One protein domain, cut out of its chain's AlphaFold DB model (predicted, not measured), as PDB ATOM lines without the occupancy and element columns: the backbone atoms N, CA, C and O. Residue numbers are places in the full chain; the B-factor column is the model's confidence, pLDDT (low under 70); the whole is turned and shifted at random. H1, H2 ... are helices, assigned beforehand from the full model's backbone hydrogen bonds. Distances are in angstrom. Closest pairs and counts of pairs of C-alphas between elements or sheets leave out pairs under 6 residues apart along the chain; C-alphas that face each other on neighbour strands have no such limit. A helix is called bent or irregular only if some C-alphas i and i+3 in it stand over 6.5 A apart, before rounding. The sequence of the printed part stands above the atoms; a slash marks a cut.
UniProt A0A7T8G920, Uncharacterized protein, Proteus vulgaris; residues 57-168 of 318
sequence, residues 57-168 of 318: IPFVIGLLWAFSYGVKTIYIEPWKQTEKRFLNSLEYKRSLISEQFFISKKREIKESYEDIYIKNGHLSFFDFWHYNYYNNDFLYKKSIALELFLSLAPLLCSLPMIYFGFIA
ATOM      1  N   ILE A  57     102.634 106.829  82.653       90.12
ATOM      2  CA  ILE A  57     103.270 106.703  81.331       90.12
ATOM      3  C   ILE A  57     104.324 105.580  81.320       90.12
ATOM      4  O   ILE A  57     104.201 104.690  80.476       90.12
ATOM      5  N   PRO A  58     105.306 105.539  82.249       92.88
ATOM      6  CA  PRO A  58     106.251 104.423  82.323       92.88
ATOM      7  C   PRO A  58     105.559 103.067  82.487       92.88
ATOM      8  O   PRO A  58     105.955 102.091  81.852       92.88
ATOM      9  N   PHE A  59     104.490 103.007  83.286       93.06
ATOM     10  CA  PHE A  59     103.749 101.769  83.512       93.06
ATOM     11  C   PHE A  59     103.012 101.298  82.254       93.06
ATOM     12  O   PHE A  59     103.065 100.117  81.926       93.06
ATOM     13  N   VAL A  60     102.388 102.207  81.497       94.50
ATOM     14  CA  VAL A  60     101.780 101.886  80.195       94.50
ATOM     15  C   VAL A  60     102.832 101.355  79.228       94.50
ATOM     16  O   VAL A  60     102.600 100.326  78.600       94.50
ATOM     17  N   ILE A  61     103.998 102.004  79.134       94.56
ATOM     18  CA  ILE A  61     105.095 101.541  78.270       94.56
ATOM     19  C   ILE A  61     105.519 100.121  78.666       94.56
ATOM     20  O   ILE A  61     105.591  99.245  77.807       94.56
ATOM     21  N   GLY A  62     105.733  99.874  79.962       95.50
ATOM     22  CA  GLY A  62     106.107  98.555  80.473       95.50
ATOM     23  C   GLY A  62     105.054  97.481  80.194       95.50
ATOM     24  O   GLY A  62     105.395  96.387  79.748       95.50
ATOM     25  N   LEU A  63     103.770  97.793  80.387       94.88
ATOM     26  CA  LEU A  63     102.672  96.860  80.135       94.88
ATOM     27  C   LEU A  63     102.469  96.558  78.648       94.88
ATOM     28  O   LEU A  63     102.240  95.406  78.291       94.88
ATOM     29  N   LEU A  64     102.579  97.561  77.773       94.38
ATOM     30  CA  LEU A  64     102.492  97.357  76.324       94.38
ATOM     31  C   LEU A  64     103.696  96.570  75.796       94.38
ATOM     32  O   LEU A  64     103.554  95.751  74.884       94.38
ATOM     33  N   TRP A  65     104.872  96.774  76.388       95.44
ATOM     34  CA  TRP A  65     106.049  95.973  76.080       95.44
ATOM     35  C   TRP A  65     105.876  94.522  76.537       95.44
ATOM     36  O   TRP A  65     106.098  93.608  75.743       95.44
ATOM     37  N   ALA A  66     105.382  94.300  77.759       93.56
ATOM     38  CA  ALA A  66     105.053  92.970  78.270       93.56
ATOM     39  C   ALA A  66     103.988  92.269  77.413       93.56
ATOM     40  O   ALA A  66     104.145  91.095  77.085       93.56
ATOM     41  N   PHE A  67     102.951  92.996  76.982       94.00
ATOM     42  CA  PHE A  67     101.947  92.506  76.037       94.00
ATOM     43  C   PHE A  67     102.590  92.054  74.723       94.00
ATOM     44  O   PHE A  67     102.403  90.921  74.287       94.00
ATOM     45  N   SER A  68     103.401  92.922  74.116       92.69
ATOM     46  CA  SER A  68     104.064  92.645  72.836       92.69
ATOM     47  C   SER A  68     105.007  91.443  72.934       92.69
ATOM     48  O   SER A  68     105.039  90.592  72.043       92.69
ATOM     49  N   TYR A  69     105.748  91.342  74.040       92.62
ATOM     50  CA  TYR A  69     106.623  90.211  74.330       92.62
ATOM     51  C   TYR A  69     105.832  88.912  74.550       92.62
ATOM     52  O   TYR A  69     106.194  87.872  73.997       92.62
ATOM     53  N   GLY A  70     104.722  88.970  75.292       90.25
ATOM     54  CA  GLY A  70     103.813  87.842  75.497       90.25
ATOM     55  C   GLY A  70     103.237  87.332  74.178       90.25
ATOM     56  O   GLY A  70     103.358  86.149  73.874       90.25
ATOM     57  N   VAL A  71     102.727  88.230  73.328       89.75
ATOM     58  CA  VAL A  71     102.214  87.870  71.997       89.75
ATOM     59  C   VAL A  71     103.290  87.196  71.144       89.75
ATOM     60  O   VAL A  71     103.040  86.170  70.507       89.75
ATOM     61  N   LYS A  72     104.511  87.741  71.150       91.19
ATOM     62  CA  LYS A  72     105.624  87.180  70.384       91.19
ATOM     63  C   LYS A  72     105.981  85.761  70.839       91.19
ATOM     64  O   LYS A  72     106.103  84.872  70.001       91.19
ATOM     65  N   THR A  73     106.145  85.562  72.141       87.69
ATOM     66  CA  THR A  73     106.651  84.308  72.722       87.69
ATOM     67  C   THR A  73     105.597  83.207  72.815       87.69
ATOM     68  O   THR A  73     105.922  82.040  72.619       87.69
ATOM     69  N   ILE A  74     104.338  83.559  73.087       85.50
ATOM     70  CA  ILE A  74     103.245  82.589  73.256       85.50
ATOM     71  C   ILE A  74     102.635  82.211  71.905       85.50
ATOM     72  O   ILE A  74     102.283  81.052  71.702       85.50
ATOM     73  N   TYR A  75     102.540  83.155  70.964       86.69
ATOM     74  CA  TYR A  75     101.829  82.922  69.705       86.69
ATOM     75  C   TYR A  75     102.740  82.946  68.476       86.69
ATOM     76  O   TYR A  75     102.765  81.977  67.722       86.69
ATOM     77  N   ILE A  76     103.509  84.018  68.254       89.19
ATOM     78  CA  ILE A  76     104.235  84.210  66.981       89.19
ATOM     79  C   ILE A  76     105.377  83.202  66.802       89.19
ATOM     80  O   ILE A  76     105.526  82.613  65.731       89.19
ATOM     81  N   GLU A  77     106.221  83.014  67.816       90.31
ATOM     82  CA  GLU A  77     107.351  82.083  67.741       90.31
ATOM     83  C   GLU A  77     106.884  80.618  67.623       90.31
ATOM     84  O   GLU A  77     107.350  79.934  66.704       90.31
ATOM     85  N   PRO A  78     105.922  80.137  68.435       88.00
ATOM     86  CA  PRO A  78     105.351  78.801  68.271       88.00
ATOM     87  C   PRO A  78     104.650  78.587  66.930       88.00
ATOM     88  O   PRO A  78     104.774  77.505  66.354       88.00
ATOM     89  N   TRP A  79     103.985  79.613  66.392       89.69
ATOM     90  CA  TRP A  79     103.378  79.556  65.065       89.69
ATOM     91  C   TRP A  79     104.428  79.303  63.981       89.69
ATOM     92  O   TRP A  79     104.333  78.309  63.260       89.69
ATOM     93  N   LYS A  80     105.485  80.124  63.929       91.00
ATOM     94  CA  LYS A  80     106.577  79.968  62.951       91.00
ATOM     95  C   LYS A  80     107.303  78.631  63.091       91.00
ATOM     96  O   LYS A  80     107.700  78.024  62.098       91.00
ATOM     97  N   GLN A  81     107.498  78.161  64.323       88.50
ATOM     98  CA  GLN A  81     108.113  76.858  64.572       88.50
ATOM     99  C   GLN A  81     107.222  75.707  64.098       88.50
ATOM    100  O   GLN A  81     107.728  74.763  63.496       88.50
ATOM    101  N   THR A  82     105.913  75.787  64.345       86.81
ATOM    102  CA  THR A  82     104.938  74.791  63.879       86.81
ATOM    103  C   THR A  82     104.874  74.764  62.360       86.81
ATOM    104  O   THR A  82     104.976  73.690  61.778       86.81
ATOM    105  N   GLU A  83     104.812  75.929  61.714       89.62
ATOM    106  CA  GLU A  83     104.835  76.037  60.253       89.62
ATOM    107  C   GLU A  83     106.088  75.373  59.668       89.62
ATOM    108  O   GLU A  83     105.980  74.503  58.808       89.62
ATOM    109  N   LYS A  84     107.277  75.689  60.200       91.12
ATOM    110  CA  LYS A  84     108.533  75.067  59.758       91.12
ATOM    111  C   LYS A  84     108.533  73.547  59.952       91.12
ATOM    112  O   LYS A  84     108.992  72.819  59.078       91.12
ATOM    113  N   ARG A  85     108.030  73.054  61.088       87.38
ATOM    114  CA  ARG A  85     107.914  71.608  61.348       87.38
ATOM    115  C   ARG A  85     106.969  70.940  60.356       87.38
ATOM    116  O   ARG A  85     107.301  69.874  59.847       87.38
ATOM    117  N   PHE A  86     105.834  71.570  60.066       88.25
ATOM    118  CA  PHE A  86     104.857  71.034  59.129       88.25
ATOM    119  C   PHE A  86     105.410  70.983  57.707       88.25
ATOM    120  O   PHE A  86     105.321  69.943  57.060       88.25
ATOM    121  N   LEU A  87     106.057  72.057  57.248       88.81
ATOM    122  CA  LEU A  87     106.687  72.099  55.928       88.81
ATOM    123  C   LEU A  87     107.791  71.044  55.782       88.81
ATOM    124  O   LEU A  87     107.790  70.310  54.797       88.81
ATOM    125  N   ASN A  88     108.661  70.892  56.785       87.06
ATOM    126  CA  ASN A  88     109.697  69.855  56.779       87.06
ATOM    127  C   ASN A  88     109.100  68.434  56.749       87.06
ATOM    128  O   ASN A  88     109.627  67.554  56.075       87.06
ATOM    129  N   SER A  89     108.000  68.199  57.475       84.19
ATOM    130  CA  SER A  89     107.293  66.909  57.485       84.19
ATOM    131  C   SER A  89     106.686  66.590  56.113       84.19
ATOM    132  O   SER A  89     106.829  65.473  55.609       84.19
ATOM    133  N   LEU A  90     106.076  67.585  55.459       85.50
ATOM    134  CA  LEU A  90     105.547  67.453  54.098       85.50
ATOM    135  C   LEU A  90     106.651  67.201  53.068       85.50
ATOM    136  O   LEU A  90     106.481  66.366  52.179       85.50
ATOM    137  N   GLU A  91     107.787  67.889  53.182       85.88
ATOM    138  CA  GLU A  91     108.944  67.687  52.306       85.88
ATOM    139  C   GLU A  91     109.524  66.275  52.459       85.88
ATOM    140  O   GLU A  91     109.725  65.583  51.461       85.88
ATOM    141  N   TYR A  92     109.680  65.798  53.696       81.12
ATOM    142  CA  TYR A  92     110.131  64.435  53.981       81.12
ATOM    143  C   TYR A  92     109.166  63.365  53.447       81.12
ATOM    144  O   TYR A  92     109.582  62.357  52.880       81.12
ATOM    145  N   LYS A  93     107.849  63.579  53.557       78.19
ATOM    146  CA  LYS A  93     106.861  62.680  52.939       78.19
ATOM    147  C   LYS A  93     106.976  62.664  51.422       78.19
ATOM    148  O   LYS A  93     106.900  61.595  50.823       78.19
ATOM    149  N   ARG A  94     107.173  63.825  50.792       78.69
ATOM    150  CA  ARG A  94     107.385  63.914  49.339       78.69
ATOM    151  C   ARG A  94     108.657  63.183  48.917       78.69
ATOM    152  O   ARG A  94     108.603  62.459  47.927       78.69
ATOM    153  N   SER A  95     109.754  63.311  49.670       76.00
ATOM    154  CA  SER A  95     110.999  62.593  49.371       76.00
ATOM    155  C   SER A  95     110.818  61.080  49.511       76.00
ATOM    156  O   SER A  95     111.160  60.346  48.587       76.00
ATOM    157  N   LEU A  96     110.171  60.614  50.587       69.62
ATOM    158  CA  LEU A  96     109.841  59.198  50.774       69.62
ATOM    159  C   LEU A  96     108.952  58.654  49.655       69.62
ATOM    160  O   LEU A  96     109.205  57.562  49.163       69.62
ATOM    161  N   ILE A  97     107.932  59.402  49.228       65.75
ATOM    162  CA  ILE A  97     107.073  59.009  48.105       65.75
ATOM    163  C   ILE A  97     107.890  58.954  46.807       65.75
ATOM    164  O   ILE A  97     107.716  58.019  46.036       65.75
ATOM    165  N   SER A  98     108.804  59.899  46.569       60.06
ATOM    166  CA  SER A  98     109.655  59.897  45.370       60.06
ATOM    167  C   SER A  98     110.671  58.744  45.338       60.06
ATOM    168  O   SER A  98     110.915  58.189  44.270       60.06
ATOM    169  N   GLU A  99     111.197  58.323  46.494       59.28
ATOM    170  CA  GLU A  99     112.097  57.166  46.621       59.28
ATOM    171  C   GLU A  99     111.333  55.829  46.594       59.28
ATOM    172  O   GLU A  99     111.773  54.865  45.969       59.28
ATOM    173  N   GLN A 100     110.155  55.763  47.225       55.28
ATOM    174  CA  GLN A 100     109.302  54.568  47.289       55.28
ATOM    175  C   GLN A 100     108.345  54.428  46.101       55.28
ATOM    176  O   GLN A 100     107.638  53.425  46.017       55.28
ATOM    177  N   PHE A 101     108.342  55.344  45.127       50.16
ATOM    178  CA  PHE A 101     107.558  55.181  43.894       50.16
ATOM    179  C   PHE A 101     107.968  53.931  43.087       50.16
ATOM    180  O   PHE A 101     107.217  53.482  42.221       50.16
ATOM    181  N   PHE A 102     109.112  53.316  43.412       47.31
ATOM    182  CA  PHE A 102     109.519  52.002  42.908       47.31
ATOM    183  C   PHE A 102     108.923  50.804  43.667       47.31
ATOM    184  O   PHE A 102     108.927  49.696  43.135       47.31
ATOM    185  N   ILE A 103     108.392  50.976  44.882       48.69
ATOM    186  CA  ILE A 103     107.897  49.870  45.711       48.69
ATOM    187  C   ILE A 103     106.592  50.275  46.406       48.69
ATOM    188  O   ILE A 103     106.573  50.947  47.429       48.69
ATOM    189  N   SER A 104     105.490  49.735  45.894       43.47
ATOM    190  CA  SER A 104     104.154  49.680  46.504       43.47
ATOM    191  C   SER A 104     103.226  50.894  46.324       43.47
ATOM    192  O   SER A 104     103.178  51.872  47.063       43.47
ATOM    193  N   LYS A 105     102.351  50.712  45.336       48.59
ATOM    194  CA  LYS A 105     101.016  51.301  45.229       48.59
ATOM    195  C   LYS A 105     100.194  50.889  46.469       48.59
ATOM    196  O   LYS A 105     100.154  49.705  46.789       48.59
ATOM    197  N   LYS A 106      99.482  51.843  47.086       45.81
ATOM    198  CA  LYS A 106      98.517  51.684  48.204       45.81
ATOM    199  C   LYS A 106      99.103  51.355  49.590       45.81
ATOM    200  O   LYS A 106      98.916  50.265  50.121       45.81
ATOM    201  N   ARG A 107      99.616  52.375  50.275       45.47
ATOM    202  CA  ARG A 107      99.225  52.597  51.676       45.47
ATOM    203  C   ARG A 107      98.256  53.766  51.664       45.47
ATOM    204  O   ARG A 107      98.585  54.795  51.085       45.47
ATOM    205  N   GLU A 108      97.063  53.607  52.230       46.69
ATOM    206  CA  GLU A 108      96.210  54.750  52.557       46.69
ATOM    207  C   GLU A 108      96.995  55.612  53.547       46.69
ATOM    208  O   GLU A 108      97.086  55.303  54.735       46.69
ATOM    209  N   ILE A 109      97.676  56.636  53.033       53.12
ATOM    210  CA  ILE A 109      98.329  57.630  53.870       53.12
ATOM    211  C   ILE A 109      97.176  58.406  54.487       53.12
ATOM    212  O   ILE A 109      96.563  59.244  53.833       53.12
ATOM    213  N   LYS A 110      96.820  58.046  55.721       58.03
ATOM    214  CA  LYS A 110      95.872  58.803  56.531       58.03
ATOM    215  C   LYS A 110      96.324  60.264  56.512       58.03
ATOM    216  O   LYS A 110      97.478  60.524  56.864       58.03
ATOM    217  N   GLU A 111      95.447  61.167  56.069       63.06
ATOM    218  CA  GLU A 111      95.732  62.604  56.022       63.06
ATOM    219  C   GLU A 111      96.285  63.041  57.373       63.06
ATOM    220  O   GLU A 111      95.686  62.784  58.426       63.06
ATOM    221  N   SER A 112      97.475  63.629  57.357       71.81
ATOM    222  CA  SER A 112      98.063  64.131  58.582       71.81
ATOM    223  C   SER A 112      97.598  65.553  58.853       71.81
ATOM    224  O   SER A 112      97.083  66.252  57.982       71.81
ATOM    225  N   TYR A 113      97.850  66.033  60.070       75.38
ATOM    226  CA  TYR A 113      97.581  67.428  60.410       75.38
ATOM    227  C   TYR A 113      98.309  68.414  59.488       75.38
ATOM    228  O   TYR A 113      97.769  69.478  59.201       75.38
ATOM    229  N   GLU A 114      99.499  68.068  58.993       80.56
ATOM    230  CA  GLU A 114     100.224  68.946  58.071       80.56
ATOM    231  C   GLU A 114      99.468  69.142  56.751       80.56
ATOM    232  O   GLU A 114      99.388  70.270  56.271       80.56
ATOM    233  N   ASP A 115      98.869  68.074  56.216       78.44
ATOM    234  CA  ASP A 115      98.091  68.100  54.971       78.44
ATOM    235  C   ASP A 115      96.784  68.909  55.127       78.44
ATOM    236  O   ASP A 115      96.328  69.549  54.181       78.44
ATOM    237  N   ILE A 116      96.207  68.932  56.336       82.50
ATOM    238  CA  ILE A 116      94.957  69.648  56.656       82.50
ATOM    239  C   ILE A 116      95.195  71.154  56.860       82.50
ATOM    240  O   ILE A 116      94.389  71.985  56.427       82.50
ATOM    241  N   TYR A 117      96.272  71.519  57.560       83.19
ATOM    242  CA  TYR A 117      96.491  72.892  58.029       83.19
ATOM    243  C   TYR A 117      97.418  73.730  57.137       83.19
ATOM    244  O   TYR A 117      97.333  74.959  57.184       83.19
ATOM    245  N   ILE A 118      98.290  73.118  56.325       84.12
ATOM    246  CA  ILE A 118      99.131  73.854  55.371       84.12
ATOM    247  C   ILE A 118      98.349  74.109  54.084       84.12
ATOM    248  O   ILE A 118      98.115  73.210  53.282       84.12
ATOM    249  N   LYS A 119      98.000  75.376  53.849       82.38
ATOM    250  CA  LYS A 119      97.301  75.829  52.639       82.38
ATOM    251  C   LYS A 119      98.252  76.694  51.821       82.38
ATOM    252  O   LYS A 119      98.832  77.643  52.339       82.38
ATOM    253  N   ASN A 120      98.432  76.370  50.541       80.38
ATOM    254  CA  ASN A 120      99.329  77.097  49.627       80.38
ATOM    255  C   ASN A 120     100.776  77.252  50.146       80.38
ATOM    256  O   ASN A 120     101.417  78.268  49.902       80.38
ATOM    257  N   GLY A 121     101.291  76.255  50.877       81.50
ATOM    258  CA  GLY A 121     102.659  76.276  51.410       81.50
ATOM    259  C   GLY A 121     102.850  77.118  52.675       81.50
ATOM    260  O   GLY A 121     103.988  77.309  53.090       81.50
ATOM    261  N   HIS A 122     101.765  77.583  53.299       86.62
ATOM    262  CA  HIS A 122     101.814  78.374  54.523       86.62
ATOM    263  C   HIS A 122     100.803  77.896  55.563       86.62
ATOM    264  O   HIS A 122      99.746  77.352  55.235       86.62
ATOM    265  N   LEU A 123     101.120  78.137  56.834       89.00
ATOM    266  CA  LEU A 123     100.198  77.924  57.949       89.00
ATOM    267  C   LEU A 123      99.560  79.262  58.325       89.00
ATOM    268  O   LEU A 123     100.255  80.151  58.806       89.00
ATOM    269  N   SER A 124      98.245  79.422  58.162       90.44
ATOM    270  CA  SER A 124      97.547  80.621  58.654       90.44
ATOM    271  C   SER A 124      97.584  80.692  60.185       90.44
ATOM    272  O   SER A 124      97.568  79.665  60.860       90.44
ATOM    273  N   PHE A 125      97.560  81.900  60.754       86.44
ATOM    274  CA  PHE A 125      97.501  82.089  62.206       86.44
ATOM    275  C   PHE A 125      96.274  81.422  62.844       86.44
ATOM    276  O   PHE A 125      96.388  80.812  63.902       86.44
ATOM    277  N   PHE A 126      95.103  81.506  62.202       85.19
ATOM    278  CA  PHE A 126      93.879  80.875  62.712       85.19
ATOM    279  C   PHE A 126      93.941  79.347  62.633       85.19
ATOM    280  O   PHE A 126      93.487  78.671  63.553       85.19
ATOM    281  N   ASP A 127      94.552  78.812  61.573       88.00
ATOM    282  CA  ASP A 127      94.790  77.374  61.412       88.00
ATOM    283  C   ASP A 127      95.795  76.875  62.467       88.00
ATOM    284  O   ASP A 127      95.568  75.848  63.106       88.00
ATOM    285  N   PHE A 128      96.853  77.649  62.737       86.81
ATOM    286  CA  PHE A 128      97.766  77.411  63.856       86.81
ATOM    287  C   PHE A 128      97.036  77.436  65.194       86.81
ATOM    288  O   PHE A 128      97.198  76.510  65.977       86.81
ATOM    289  N   TRP A 129      96.230  78.463  65.467       83.75
ATOM    290  CA  TRP A 129      95.487  78.580  66.720       83.75
ATOM    291  C   TRP A 129      94.572  77.374  66.931       83.75
ATOM    292  O   TRP A 129      94.564  76.778  68.008       83.75
ATOM    293  N   HIS A 130      93.836  76.981  65.890       84.44
ATOM    294  CA  HIS A 130      92.966  75.814  65.928       84.44
ATOM    295  C   HIS A 130      93.771  74.534  66.200       84.44
ATOM    296  O   HIS A 130      93.470  73.811  67.146       84.44
ATOM    297  N   TYR A 131      94.853  74.295  65.453       82.69
ATOM    298  CA  TYR A 131      95.747  73.162  65.690       82.69
ATOM    299  C   TYR A 131      96.312  73.149  67.119       82.69
ATOM    300  O   TYR A 131      96.270  72.125  67.800       82.69
ATOM    301  N   ASN A 132      96.814  74.291  67.583       79.50
ATOM    302  CA  ASN A 132      97.554  74.431  68.829       79.50
ATOM    303  C   ASN A 132      96.666  74.244  70.069       79.50
ATOM    304  O   ASN A 132      97.151  73.739  71.077       79.50
ATOM    305  N   TYR A 133      95.380  74.605  69.996       75.31
ATOM    306  CA  TYR A 133      94.450  74.503  71.127       75.31
ATOM    307  C   TYR A 133      93.477  73.319  71.060       75.31
ATOM    308  O   TYR A 133      93.023  72.880  72.114       75.31
ATOM    309  N   TYR A 134      93.172  72.781  69.873       74.81
ATOM    310  CA  TYR A 134      92.222  71.666  69.724       74.81
ATOM    311  C   TYR A 134      92.878  70.324  69.387       74.81
ATOM    312  O   TYR A 134      92.355  69.290  69.793       74.81
ATOM    313  N   ASN A 135      94.013  70.315  68.677       69.56
ATOM    314  CA  ASN A 135      94.592  69.080  68.124       69.56
ATOM    315  C   ASN A 135      95.984  68.733  68.675       69.56
ATOM    316  O   ASN A 135      96.489  67.641  68.416       69.56
ATOM    317  N   ASN A 136      96.628  69.648  69.402       66.38
ATOM    318  CA  ASN A 136      97.948  69.434  69.977       66.38
ATOM    319  C   ASN A 136      97.843  68.968  71.440       66.38
ATOM    320  O   ASN A 136      97.739  69.777  72.363       66.38
ATOM    321  N   ASP A 137      97.928  67.653  71.651       56.88
ATOM    322  CA  ASP A 137      97.867  67.001  72.973       56.88
ATOM    323  C   ASP A 137      98.899  67.544  73.981       56.88
ATOM    324  O   ASP A 137      98.681  67.514  75.195       56.88
ATOM    325  N   PHE A 138     100.028  68.083  73.503       50.75
ATOM    326  CA  PHE A 138     101.088  68.613  74.362       50.75
ATOM    327  C   PHE A 138     100.636  69.841  75.172       50.75
ATOM    328  O   PHE A 138     101.097  70.042  76.299       50.75
ATOM    329  N   LEU A 139      99.706  70.642  74.637       50.72
ATOM    330  CA  LEU A 139      99.156  71.821  75.312       50.72
ATOM    331  C   LEU A 139      97.899  71.534  76.126       50.72
ATOM    332  O   LEU A 139      97.573  72.341  76.987       50.72
ATOM    333  N   TYR A 140      97.265  70.368  75.982       49.94
ATOM    334  CA  TYR A 140      96.154  69.972  76.858       49.94
ATOM    335  C   TYR A 140      96.577  69.916  78.345       49.94
ATOM    336  O   TYR A 140      95.755  70.048  79.249       49.94
ATOM    337  N   LYS A 141      97.888  69.782  78.613       51.31
ATOM    338  CA  LYS A 141      98.494  69.852  79.955       51.31
ATOM    339  C   LYS A 141      98.822  71.273  80.435       51.31
ATOM    340  O   LYS A 141      99.042  71.465  81.630       51.31
ATOM    341  N   LYS A 142      98.886  72.264  79.542       59.25
ATOM    342  CA  LYS A 142      99.202  73.661  79.866       59.25
ATOM    343  C   LYS A 142      97.894  74.453  79.904       59.25
ATOM    344  O   LYS A 142      97.097  74.400  78.980       59.25
ATOM    345  N   SER A 143      97.639  75.175  80.992       70.81
ATOM    346  CA  SER A 143      96.365  75.882  81.150       70.81
ATOM    347  C   SER A 143      96.217  76.987  80.095       70.81
ATOM    348  O   SER A 143      96.884  78.018  80.179       70.81
ATOM    349  N   ILE A 144      95.314  76.792  79.128       74.75
ATOM    350  CA  ILE A 144      94.910  77.802  78.130       74.75
ATOM    351  C   ILE A 144      94.515  79.110  78.826       74.75
ATOM    352  O   ILE A 144      94.863  80.201  78.377       74.75
ATOM    353  N   ALA A 145      93.843  78.999  79.976       75.50
ATOM    354  CA  ALA A 145      93.459  80.143  80.791       75.50
ATOM    355  C   ALA A 145      94.675  80.941  81.287       75.50
ATOM    356  O   ALA A 145      94.620  82.167  81.313       75.50
ATOM    357  N   LEU A 146      95.784  80.276  81.631       80.06
ATOM    358  CA  LEU A 146      97.022  80.939  82.044       80.06
ATOM    359  C   LEU A 146      97.672  81.695  80.877       80.06
ATOM    360  O   LEU A 146      98.098  82.830  81.059       80.06
ATOM    361  N   GLU A 147      97.738  81.107  79.680       81.06
ATOM    362  CA  GLU A 147      98.317  81.779  78.504       81.06
ATOM    363  C   GLU A 147      97.495  82.992  78.068       81.06
ATOM    364  O   GLU A 147      98.053  84.061  77.798       81.06
ATOM    365  N   LEU A 148      96.167  82.849  78.065       81.38
ATOM    366  CA  LEU A 148      95.251  83.947  77.785       81.38
ATOM    367  C   LEU A 148      95.381  85.043  78.848       81.38
ATOM    368  O   LEU A 148      95.449  86.221  78.507       81.38
ATOM    369  N   PHE A 149      95.469  84.669  80.127       84.31
ATOM    370  CA  PHE A 149      95.663  85.611  81.225       84.31
ATOM    371  C   PHE A 149      96.991  86.365  81.097       84.31
ATOM    372  O   PHE A 149      96.994  87.590  81.137       84.31
ATOM    373  N   LEU A 150      98.109  85.667  80.879       84.62
ATOM    374  CA  LEU A 150      99.431  86.286  80.726       84.62
ATOM    375  C   LEU A 150      99.507  87.213  79.509       84.62
ATOM    376  O   LEU A 150     100.190  88.233  79.561       84.62
ATOM    377  N   SER A 151      98.786  86.882  78.436       84.50
ATOM    378  CA  SER A 151      98.740  87.705  77.227       84.50
ATOM    379  C   SER A 151      97.799  88.895  77.381       84.50
ATOM    380  O   SER A 151      98.136  89.989  76.960       84.50
ATOM    381  N   LEU A 152      96.623  88.726  77.986       89.31
ATOM    382  CA  LEU A 152      95.586  89.761  78.000       89.31
ATOM    383  C   LEU A 152      95.661  90.679  79.226       89.31
ATOM    384  O   LEU A 152      95.308  91.855  79.131       89.31
ATOM    385  N   ALA A 153      96.145  90.183  80.369       92.19
ATOM    386  CA  ALA A 153      96.230  90.966  81.599       92.19
ATOM    387  C   ALA A 153      97.083  92.237  81.445       92.19
ATOM    388  O   ALA A 153      96.612  93.289  81.876       92.19
ATOM    389  N   PRO A 154      98.266  92.226  80.792       93.12
ATOM    390  CA  PRO A 154      99.035  93.454  80.597       93.12
ATOM    391  C   PRO A 154      98.265  94.508  79.794       93.12
ATOM    392  O   PRO A 154      98.278  95.687  80.147       93.12
ATOM    393  N   LEU A 155      97.528  94.082  78.763       92.75
ATOM    394  CA  LEU A 155      96.700  94.975  77.957       92.75
ATOM    395  C   LEU A 155      95.553  95.568  78.784       92.75
ATOM    396  O   LEU A 155      95.378  96.784  78.798       92.75
ATOM    397  N   LEU A 156      94.810  94.739  79.521       93.06
ATOM    398  CA  LEU A 156      93.694  95.196  80.356       93.06
ATOM    399  C   LEU A 156      94.160  96.128  81.480       93.06
ATOM    400  O   LEU A 156      93.558  97.177  81.697       93.06
ATOM    401  N   CYS A 157      95.272  95.800  82.139       92.00
ATOM    402  CA  CYS A 157      95.885  96.640  83.168       92.00
ATOM    403  C   CYS A 157      96.418  97.968  82.610       92.00
ATOM    404  O   CYS A 157      96.556  98.936  83.363       92.00
ATOM    405  N   SER A 158      96.697  98.050  81.304       93.12
ATOM    406  CA  SER A 158      97.160  99.292  80.680       93.12
ATOM    407  C   SER A 158      96.032 100.310  80.507       93.12
ATOM    408  O   SER A 158      96.292 101.508  80.590       93.12
ATOM    409  N   LEU A 159      94.773  99.878  80.355       92.25
ATOM    410  CA  LEU A 159      93.645 100.775  80.064       92.25
ATOM    411  C   LEU A 159      93.397 101.824  81.167       92.25
ATOM    412  O   LEU A 159      93.336 103.015  80.835       92.25
ATOM    413  N   PRO A 160      93.322 101.470  82.470       91.94
ATOM    414  CA  PRO A 160      93.197 102.469  83.534       91.94
ATOM    415  C   PRO A 160      94.383 103.438  83.574       91.94
ATOM    416  O   PRO A 160      94.214 104.620  83.875       91.94
ATOM    417  N   MET A 161      95.580 102.953  83.240       90.81
ATOM    418  CA  MET A 161      96.804 103.754  83.256       90.81
ATOM    419  C   MET A 161      96.877 104.702  82.060       90.81
ATOM    420  O   MET A 161      97.278 105.850  82.226       90.81
ATOM    421  N   ILE A 162      96.393 104.289  80.886       91.56
ATOM    422  CA  ILE A 162      96.194 105.169  79.727       91.56
ATOM    423  C   ILE A 162      95.193 106.271  80.085       91.56
ATOM    424  O   ILE A 162      95.457 107.453  79.844       91.56
ATOM    425  N   TYR A 163      94.073 105.907  80.718       90.75
ATOM    426  CA  TYR A 163      93.089 106.887  81.167       90.75
ATOM    427  C   TYR A 163      93.705 107.894  82.145       90.75
ATOM    428  O   TYR A 163      93.595 109.103  81.936       90.75
ATOM    429  N   PHE A 164      94.406 107.426  83.178       87.19
ATOM    430  CA  PHE A 164      95.034 108.307  84.162       87.19
ATOM    431  C   PHE A 164      96.170 109.157  83.569       87.19
ATOM    432  O   PHE A 164      96.297 110.331  83.920       87.19
ATOM    433  N   GLY A 165      96.973 108.582  82.669       86.06
ATOM    434  CA  GLY A 165      98.142 109.209  82.051       86.06
ATOM    435  C   GLY A 165      97.807 110.285  81.018       86.06
ATOM    436  O   GLY A 165      98.493 111.303  80.973       86.06
ATOM    437  N   PHE A 166      96.744 110.097  80.228       84.44
ATOM    438  CA  PHE A 166      96.450 110.966  79.078       84.44
ATOM    439  C   PHE A 166      95.054 111.603  79.101       84.44
ATOM    440  O   PHE A 166      94.884 112.727  78.631       84.44
ATOM    441  N   ILE A 167      94.039 110.915  79.633       86.44
ATOM    442  CA  ILE A 167      92.632 111.340  79.502       86.44
ATOM    443  C   ILE A 167      92.159 112.144  80.713       86.44
ATOM    444  O   ILE A 167      91.413 113.119  80.560       86.44
ATOM    445  N   ALA A 168      92.571 111.743  81.915       86.81
ATOM    446  CA  ALA A 168      92.219 112.434  83.143       86.81
ATOM    447  C   ALA A 168      92.677 113.903  83.083       86.81
ATOM    448  O   ALA A 168      93.669 114.252  82.444       86.81
TER     449      ALA A 168
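Overview. This is residues 57 to 168 of the 318 residues of an uncharacterized protein of Proteus vulgaris (UniProt A0A7T8G920). One long helix, H1, runs nearly straight along the length of an extended, rod-shaped whole, and the rest of the chain folds back beside it: H4 packs along H1a, running back toward residue 57, while the short H2 and H3 sit beside parts of H1b, H3 crossing it. At the far end, residues 94 to 108, the last turns of H1 and part of the loop after it, stick out free and add to the length. The printed part has 112 residues with four named helices, in the order H1, H2, H3, H4, and no named strand; the class is all helix. It is extended, with a radius of gyration of the C-alphas of 20.6 A, and spans 74 by 24 by 16 A.

Along the chain. H1, residues 57 to 100, is the longest helix, with 44 residues. By its hydrogen bonds it was assigned as one helix, but it is bent: C-alphas 74 and 77 are 6.9 A apart. Its arm H1a, residues 57 to 74, begins with C-alpha 57 at (103.270, 106.703, 81.331) and is 25.4 A long from first to last C-alpha. Its arm H1b, residues 77 to 100, is 34.3 A long and ends with C-alpha 100 at (109.302, 54.568, 47.289). H4, residues 144 to 167, was likewise assigned as one helix by its hydrogen bonds and is bent, with C-alphas 151 and 154 at 6.7 A. Its arm H4a, residues 144 to 151, is 10.7 A long; its arm H4b, residues 154 to 167, is 19.0 A long and ends with C-alpha 167 at (92.632, 111.340, 79.502). H3, residues 125 to 135, is 14.6 A long; it is neither bent nor irregular, but only just, with C-alphas 132 and 135 at 6.2 A. H2, residues 113 to 117, is 6.1 A long.

Arrangement. H1 is the hub, touching three other helices, and its arms H1a and H1b stand at a shallow tilt of 15 degrees. H1a and H4b touch, closest at the C-alphas of Leu 63 and Pro 154, 5.0 A apart, and run opposite ways at a shallow tilt of 25 degrees. H1a touches H4a with residues 67 to 74 alone; the closest C-alphas, of Gly 70 and Ser 151, are 5.4 A apart, and the two run opposite ways at a steep tilt of 40 degrees. H4a and H4b stand at a shallow tilt of 31 degrees. With residues 86 to 90 alone, H1b touches H2; the closest C-alphas are those of Phe 86 and Glu 114, 5.2 A apart. With residues 79 to 82 alone, H1b only just touches H3, with 3 pairs of C-alphas within 8 A, closest at Trp 79 and Phe 128, 6.1 A; they are about perpendicular, at 80 degrees. H2 and H3 also only just touch, with 3 such pairs, closest at the C-alphas of Tyr 117 and Asp 127, 5.9 A. H3 and H4a are close but not clearly touching, with the C-alphas of Tyr 133 and Ile 144 at 7.8 A. Among the pairs that are apart are H1b and H4b, and H1a and H3. Every O i to N i+4 pair is within hydrogen-bond range in H1a, H1b, H2, H3 and H4a; in H4b 7 of 10 are.

Size, cuts and confidence. The two C-alphas farthest apart are those of Phe 102 and Ala 168, 74.6 A, while the first and last printed, of Ile 57 and Ala 168, are 12.6 A apart. The printed part has no cut. The link from H1 to H2, residues 101 to 112, is long; those from H2 to H3 and from H3 to H4 are short. Residues 118 to 119 pair with residues 122 to 123, antiparallel. The mean pLDDT of the printed part is 79.8, and residues 96 to 111 and 135 to 142 are under 70.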